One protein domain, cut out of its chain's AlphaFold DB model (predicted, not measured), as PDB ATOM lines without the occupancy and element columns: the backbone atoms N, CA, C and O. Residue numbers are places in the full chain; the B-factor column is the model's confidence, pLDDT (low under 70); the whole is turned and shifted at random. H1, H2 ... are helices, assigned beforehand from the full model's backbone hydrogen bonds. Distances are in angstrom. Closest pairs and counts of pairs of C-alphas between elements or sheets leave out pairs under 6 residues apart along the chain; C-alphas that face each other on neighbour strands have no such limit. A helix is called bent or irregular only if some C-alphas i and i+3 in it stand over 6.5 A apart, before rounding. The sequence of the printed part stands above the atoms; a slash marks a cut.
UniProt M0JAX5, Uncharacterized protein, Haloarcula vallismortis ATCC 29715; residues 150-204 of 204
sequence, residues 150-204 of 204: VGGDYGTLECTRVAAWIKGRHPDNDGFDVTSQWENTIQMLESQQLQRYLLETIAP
ATOM      1  N   VAL A 150     182.683 201.843 235.543       44.25
ATOM      2  CA  VAL A 150     182.459 202.693 234.382       44.25
ATOM      3  C   VAL A 150     181.731 201.779 233.405       44.25
ATOM      4  O   VAL A 150     182.296 200.784 232.968       44.25
ATOM      5  N   GLY A 151     180.436 202.004 233.188       43.44
ATOM      6  CA  GLY A 151     179.585 201.160 232.343       43.44
ATOM      7  C   GLY A 151     179.914 201.309 230.859       43.44
ATOM      8  O   GLY A 151     179.033 201.660 230.082       43.44
ATOM      9  N   GLY A 152     181.178 201.122 230.492       49.62
ATOM     10  CA  GLY A 152     181.662 201.164 229.126       49.62
ATOM     11  C   GLY A 152     181.617 199.773 228.518       49.62
ATOM     12  O   GLY A 152     182.126 198.816 229.099       49.62
ATOM     13  N   ASP A 153     180.992 199.659 227.354       54.38
ATOM     14  CA  ASP A 153     181.195 198.505 226.493       54.38
ATOM     15  C   ASP A 153     182.592 198.628 225.869       54.38
ATOM     16  O   ASP A 153     182.908 199.636 225.240       54.38
ATOM     17  N   TYR A 154     183.454 197.632 226.088       54.03
ATOM     18  CA  TYR A 154     184.820 197.611 225.553       54.03
ATOM     19  C   TYR A 154     184.874 197.234 224.065       54.03
ATOM     20  O   TYR A 154     185.959 197.108 223.496       54.03
ATOM     21  N   GLY A 155     183.711 197.065 223.433       59.09
ATOM     22  CA  GLY A 155     183.582 196.693 222.040       59.09
ATOM     23  C   GLY A 155     183.722 195.189 221.814       59.09
ATOM     24  O   GLY A 155     184.222 194.404 222.635       59.09
ATOM     25  N   THR A 156     183.240 194.761 220.652       63.28
ATOM     26  CA  THR A 156     183.257 193.348 220.249       63.28
ATOM     27  C   THR A 156     184.583 192.925 219.616       63.28
ATOM     28  O   THR A 156     184.878 191.732 219.596       63.28
ATOM     29  N   LEU A 157     185.391 193.885 219.160       69.50
ATOM     30  CA  LEU A 157     186.659 193.655 218.473       69.50
ATOM     31  C   LEU A 157     187.839 193.613 219.454       69.50
ATOM     32  O   LEU A 157     187.928 194.415 220.385       69.50
ATOM     33  N   GLU A 158     188.757 192.673 219.234       74.31
ATOM     34  CA  GLU A 158     189.937 192.444 220.079       74.31
ATOM     35  C   GLU A 158     190.880 193.658 220.106       74.31
ATOM     36  O   GLU A 158     191.298 194.097 221.177       74.31
ATOM     37  N   CYS A 159     191.121 194.284 218.951       74.44
ATOM     38  CA  CYS A 159     191.919 195.505 218.825       74.44
ATOM     39  C   CYS A 159     191.346 196.674 219.654       74.44
ATOM     40  O   CYS A 159     192.091 197.416 220.298       74.44
ATOM     41  N   THR A 160     190.020 196.808 219.719       73.56
ATOM     42  CA  THR A 160     189.337 197.845 220.502       73.56
ATOM     43  C   THR A 160     189.560 197.664 222.005       73.56
ATOM     44  O   THR A 160     189.798 198.644 222.713       73.56
ATOM     45  N   ARG A 161     189.583 196.416 222.486       73.12
ATOM     46  CA  ARG A 161     189.872 196.088 223.893       73.12
ATOM     47  C   ARG A 161     191.324 196.369 224.251       73.12
ATOM     48  O   ARG A 161     191.579 196.997 225.273       73.12
ATOM     49  N   VAL A 162     192.261 195.980 223.385       75.12
ATOM     50  CA  VAL A 162     193.691 196.279 223.567       75.12
ATOM     51  C   VAL A 162     193.923 197.789 223.607       75.12
ATOM     52  O   VAL A 162     194.613 198.289 224.490       75.12
ATOM     53  N   ALA A 163     193.301 198.550 222.706       78.88
ATOM     54  CA  ALA A 163     193.426 200.003 222.710       78.88
ATOM     55  C   ALA A 163     192.828 200.647 223.975       78.88
ATOM     56  O   ALA A 163     193.397 201.604 224.504       78.88
ATOM     57  N   ALA A 164     191.696 200.131 224.464       74.44
ATOM     58  CA  ALA A 164     191.064 200.590 225.698       74.44
ATOM     59  C   ALA A 164     191.920 200.288 226.936       74.44
ATOM     60  O   ALA A 164     192.055 201.150 227.807       74.44
ATOM     61  N   TRP A 165     192.548 199.106 226.972       78.50
ATOM     62  CA  TRP A 165     193.512 198.696 227.994       78.50
ATOM     63  C   TRP A 165     194.699 199.662 228.057       78.50
ATOM     64  O   TRP A 165     194.967 200.236 229.110       78.50
ATOM     65  N   ILE A 166     195.332 199.948 226.914       75.81
ATOM     66  CA  ILE A 166     196.488 200.857 226.854       75.81
ATOM     67  C   ILE A 166     196.111 202.288 227.273       75.81
ATOM     68  O   ILE A 166     196.873 202.971 227.956       75.81
ATOM     69  N   LYS A 167     194.931 202.772 226.863       75.50
ATOM     70  CA  LYS A 167     194.486 204.154 227.126       75.50
ATOM     71  C   LYS A 167     193.838 204.343 228.499       75.50
ATOM     72  O   LYS A 167     193.596 205.489 228.886       75.50
ATOM     73  N   GLY A 168     193.494 203.261 229.197       64.38
ATOM     74  CA  GLY A 168     192.711 203.302 230.434       64.38
ATOM     75  C   GLY A 168     191.323 203.936 230.259       64.38
ATOM     76  O   GLY A 168     190.799 204.549 231.189       64.38
ATOM     77  N   ARG A 169     190.745 203.871 229.052       67.44
ATOM     78  CA  ARG A 169     189.442 204.473 228.714       67.44
ATOM     79  C   ARG A 169     188.630 203.524 227.850       67.44
ATOM     80  O   ARG A 169     189.164 202.957 226.902       67.44
ATOM     81  N   HIS A 170     187.340 203.394 228.154       62.06
ATOM     82  CA  HIS A 170     186.434 202.613 227.320       62.06
ATOM     83  C   HIS A 170     186.174 203.327 225.980       62.06
ATOM     84  O   HIS A 170     186.212 204.561 225.925       62.06
ATOM     85  N   PRO A 171     185.885 202.579 224.906       64.12
ATOM     86  CA  PRO A 171     185.386 203.149 223.663       64.12
ATOM     87  C   PRO A 171     184.034 203.835 223.879       64.12
ATOM     88  O   PRO A 171     183.250 203.445 224.745       64.12
ATOM     89  N   ASP A 172     183.741 204.856 223.075       63.03
ATOM     90  CA  ASP A 172     182.461 205.571 223.162       63.03
ATOM     91  C   ASP A 172     181.274 204.718 222.664       63.03
ATOM     92  O   ASP A 172     180.124 205.022 222.982       63.03
ATOM     93  N   ASN A 173     181.531 203.668 221.869       63.41
ATOM     94  CA  ASN A 173     180.548 202.683 221.405       63.41
ATOM     95  C   ASN A 173     181.212 201.419 220.813       63.41
ATOM     96  O   ASN A 173     182.396 201.424 220.478       63.41
ATOM     97  N   ASP A 174     180.413 200.367 220.610       56.38
ATOM     98  CA  ASP A 174     180.835 199.042 220.120       56.38
ATOM     99  C   ASP A 174     181.448 199.035 218.710       56.38
ATOM    100  O   ASP A 174     182.085 198.054 218.325       56.38
ATOM    101  N   GLY A 175     181.236 200.102 217.934       60.75
ATOM    102  CA  GLY A 175     181.746 200.282 216.573       60.75
ATOM    103  C   GLY A 175     182.977 201.186 216.497       60.75
ATOM    104  O   GLY A 175     183.277 201.704 215.422       60.75
ATOM    105  N   PHE A 176     183.651 201.435 217.623       69.06
ATOM    106  CA  PHE A 176     184.824 202.299 217.667       69.06
ATOM    107  C   PHE A 176     185.995 201.704 216.873       69.06
ATOM    108  O   PHE A 176     186.596 200.704 217.272       69.06
ATOM    109  N   ASP A 177     186.318 202.363 215.760       75.19
ATOM    110  CA  ASP A 177     187.418 202.013 214.866       75.19
ATOM    111  C   ASP A 177     188.757 202.532 215.412       75.19
ATOM    112  O   ASP A 177     189.023 203.739 215.449       75.19
ATOM    113  N   VAL A 178     189.614 201.599 215.830       77.00
ATOM    114  CA  VAL A 178     190.953 201.895 216.350       77.00
ATOM    115  C   VAL A 178     192.032 201.923 215.270       77.00
ATOM    116  O   VAL A 178     193.153 202.325 215.576       77.00
ATOM    117  N   THR A 179     191.718 201.574 214.016       81.69
ATOM    118  CA  THR A 179     192.696 201.367 212.931       81.69
ATOM    119  C   THR A 179     193.613 202.565 212.736       81.69
ATOM    120  O   THR A 179     194.834 202.433 212.702       81.69
ATOM    121  N   SER A 180     193.037 203.767 212.690       80.56
ATOM    122  CA  SER A 180     193.793 205.011 212.488       80.56
ATOM    123  C   SER A 180     194.713 205.388 213.657       80.56
ATOM    124  O   SER A 180     195.609 206.217 213.499       80.56
ATOM    125  N   GLN A 181     194.499 204.802 214.837       82.62
ATOM    126  CA  GLN A 181     195.245 205.098 216.060       82.62
ATOM    127  C   GLN A 181     196.053 203.898 216.557       82.62
ATOM    128  O   GLN A 181     196.701 204.022 217.595       82.62
ATOM    129  N   TRP A 182     196.001 202.756 215.870       87.81
ATOM    130  CA  TRP A 182     196.485 201.474 216.377       87.81
ATOM    131  C   TRP A 182     197.973 201.509 216.715       87.81
ATOM    132  O   TRP A 182     198.344 201.351 217.877       87.81
ATOM    133  N   GLU A 183     198.810 201.849 215.733       86.62
ATOM    134  CA  GLU A 183     200.262 201.932 215.915       86.62
ATOM    135  C   GLU A 183     200.645 202.930 217.012       86.62
ATOM    136  O   GLU A 183     201.414 202.604 217.913       86.62
ATOM    137  N   ASN A 184     200.043 204.123 216.994       86.94
ATOM    138  CA  ASN A 184     200.306 205.159 217.994       86.94
ATOM    139  C   ASN A 184     199.862 204.739 219.401       86.94
ATOM    140  O   ASN A 184     200.499 205.109 220.381       86.94
ATOM    141  N   THR A 185     198.766 203.983 219.506       85.62
ATOM    142  CA  THR A 185     198.270 203.478 220.788       85.62
ATOM    143  C   THR A 185     199.234 202.434 221.331       85.62
ATOM    144  O   THR A 185     199.637 202.538 222.479       85.62
ATOM    145  N   ILE A 186     199.682 201.488 220.505       87.19
ATOM    146  CA  ILE A 186     200.666 200.481 220.914       87.19
ATOM    147  C   ILE A 186     201.983 201.128 221.354       87.19
ATOM    148  O   ILE A 186     202.540 200.740 222.378       87.19
ATOM    149  N   GLN A 187     202.449 202.157 220.647       88.75
ATOM    150  CA  GLN A 187     203.673 202.888 220.993       88.75
ATOM    151  C   GLN A 187     203.613 203.626 222.343       88.75
ATOM    152  O   GLN A 187     204.652 204.076 222.820       88.75
ATOM    153  N   MET A 188     202.439 203.743 222.980       83.62
ATOM    154  CA  MET A 188     202.332 204.261 224.351       83.62
ATOM    155  C   MET A 188     202.902 203.291 225.397       83.62
ATOM    156  O   MET A 188     203.203 203.716 226.510       83.62
ATOM    157  N   LEU A 189     203.026 202.002 225.069       78.75
ATOM    158  CA  LEU A 189     203.591 200.992 225.960       78.75
ATOM    159  C   LEU A 189     205.108 201.147 226.066       78.75
ATOM    160  O   LEU A 189     205.773 201.411 225.074       78.75
ATOM    161  N   GLU A 190     205.687 200.898 227.235       79.44
ATOM    162  CA  GLU A 190     207.147 200.964 227.407       79.44
ATOM    163  C   GLU A 190     207.864 199.717 226.851       79.44
ATOM    164  O   GLU A 190     209.005 199.795 226.389       79.44
ATOM    165  N   SER A 191     207.192 198.560 226.847       83.44
ATOM    166  CA  SER A 191     207.770 197.286 226.400       83.44
ATOM    167  C   SER A 191     207.794 197.169 224.873       83.44
ATOM    168  O   SER A 191     206.771 196.929 224.236       83.44
ATOM    169  N   GLN A 192     208.987 197.257 224.274       82.88
ATOM    170  CA  GLN A 192     209.184 197.068 222.825       82.88
ATOM    171  C   GLN A 192     208.806 195.661 222.341       82.88
ATOM    172  O   GLN A 192     208.411 195.478 221.190       82.88
ATOM    173  N   GLN A 193     208.944 194.662 223.212       77.25
ATOM    174  CA  GLN A 193     208.583 193.278 222.925       77.25
ATOM    175  C   GLN A 193     207.067 193.129 222.816       77.25
ATOM    176  O   GLN A 193     206.573 192.592 221.825       77.25
ATOM    177  N   LEU A 194     206.337 193.717 223.768       69.69
ATOM    178  CA  LEU A 194     204.881 193.752 223.741       69.69
ATOM    179  C   LEU A 194     204.360 194.585 222.565       69.69
ATOM    180  O   LEU A 194     203.425 194.167 221.888       69.69
ATOM    181  N   GLN A 195     205.004 195.718 222.255       84.56
ATOM    182  CA  GLN A 195     204.667 196.507 221.069       84.56
ATOM    183  C   GLN A 195     204.744 195.671 219.787       84.56
ATOM    184  O   GLN A 195     203.815 195.678 218.981       84.56
ATOM    185  N   ARG A 196     205.847 194.933 219.609       85.69
ATOM    186  CA  ARG A 196     206.055 194.075 218.440       85.69
ATOM    187  C   ARG A 196     205.008 192.968 218.370       85.69
ATOM    188  O   ARG A 196     204.389 192.797 217.327       85.69
ATOM    189  N   TYR A 197     204.773 192.276 219.484       83.94
ATOM    190  CA  TYR A 197     203.768 191.219 219.565       83.94
ATOM    191  C   TYR A 197     202.378 191.713 219.146       83.94
ATOM    192  O   TYR A 197     201.731 191.084 218.309       83.94
ATOM    193  N   LEU A 198     201.936 192.855 219.679       84.06
ATOM    194  CA  LEU A 198     200.610 193.401 219.387       84.06
ATOM    195  C   LEU A 198     200.474 193.852 217.925       84.06
ATOM    196  O   LEU A 198     199.431 193.619 217.324       84.06
ATOM    197  N   LEU A 199     201.524 194.438 217.336       87.81
ATOM    198  CA  LEU A 199     201.533 194.842 215.923       87.81
ATOM    199  C   LEU A 199     201.549 193.653 214.953       87.81
ATOM    200  O   LEU A 199     201.014 193.757 213.852       87.81
ATOM    201  N   GLU A 200     202.176 192.541 215.336       87.88
ATOM    202  CA  GLU A 200     202.318 191.355 214.482       87.88
ATOM    203  C   GLU A 200     201.140 190.380 214.610       87.88
ATOM    204  O   GLU A 200     200.815 189.682 213.648       87.88
ATOM    205  N   THR A 201     200.505 190.320 215.784       80.06
ATOM    206  CA  THR A 201     199.541 189.258 216.121       80.06
ATOM    207  C   THR A 201     198.090 189.725 216.055       80.06
ATOM    208  O   THR A 201     197.205 188.914 215.785       80.06
ATOM    209  N   ILE A 202     197.825 191.015 216.279       78.12
ATOM    210  CA  ILE A 202     196.464 191.554 216.354       78.12
ATOM    211  C   ILE A 202     196.254 192.550 215.214       78.12
ATOM    212  O   ILE A 202     196.905 193.594 215.142       78.12
ATOM    213  N   ALA A 203     195.325 192.218 214.316       72.69
ATOM    214  CA  ALA A 203     194.914 193.111 213.241       72.69
ATOM    215  C   ALA A 203     193.938 194.177 213.781       72.69
ATOM    216  O   ALA A 203     193.020 193.812 214.526       72.69
ATOM    217  N   PRO A 204     194.124 195.463 213.432       70.06
ATOM    218  CA  PRO A 204     193.153 196.505 213.739       70.06
ATOM    219  C   PRO A 204     191.826 196.321 212.993       70.06
ATOM    220  O   PRO A 204     191.841 195.815 211.846       70.06
TER     221      PRO A 204
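What this domain is: This is residues 150 to 204 of the 204 residues of an uncharacterized protein of Haloarcula vallismortis ATCC 29715 (UniProt M0JAX5). Three short helices make a triangle, with H2 bridging the gap between H1 and H3; H2 and H3 form a helical hairpin, and H1 crosses H2 at a steep tilt. Beyond H1, at the end away from H3, lie the opening stretch 150 to 157 and much of the long link from H1 to H2, while residues 202 to 204 fold back from H3 toward H1. The printed part has 55 residues with three named helices in the order H1, H2, H3 and no named strand; its class is all helix. It is compact, with a radius of gyration of the C-alphas of 10.8 A, and elongated, spanning 31 by 19 by 15 A.

Where its parts are: H1, residues 158 to 167, begins at C-alpha 158 (189.937, 192.444, 220.079) and is 14.4 A long from first to last C-alpha. H2, residues 179 to 186, is 11.3 A long and irregular: C-alphas 180 and 183 are 7.9 A apart. H3, residues 192 to 201, is 14.1 A long and ends at C-alpha 201 (199.541, 189.258, 216.121).

How they stand to each other: H1 and H2 touch, the closest C-alphas being those of Ala 163 and Thr 185, 6.3 A apart. They run the same way at a steep tilt of 50 degrees. H2 and H3, a helical hairpin, touch, and their closest C-alphas are those of Ile 186 and Gln 195, 5.6 A apart. They run opposite ways at a shallow tilt of 29 degrees. H1 and H3 are apart. Every O i to N i+4 pair is within hydrogen-bond range in H1 and H3; in H2 it is 2 of 4.

The domain as a whole: The C-alphas farthest apart, those of Gly 151 and Gln 193, are 31.5 A from each other. The printed part has no cut and ends at the chain's last residue, 204. The link from H1 to H2 is long, with 11 residues, and that from H2 to H3 is tight, with 5. The mean pLDDT of the printed part is 73.7; residues 150 to 157, 168 to 176 and 194 are under 70.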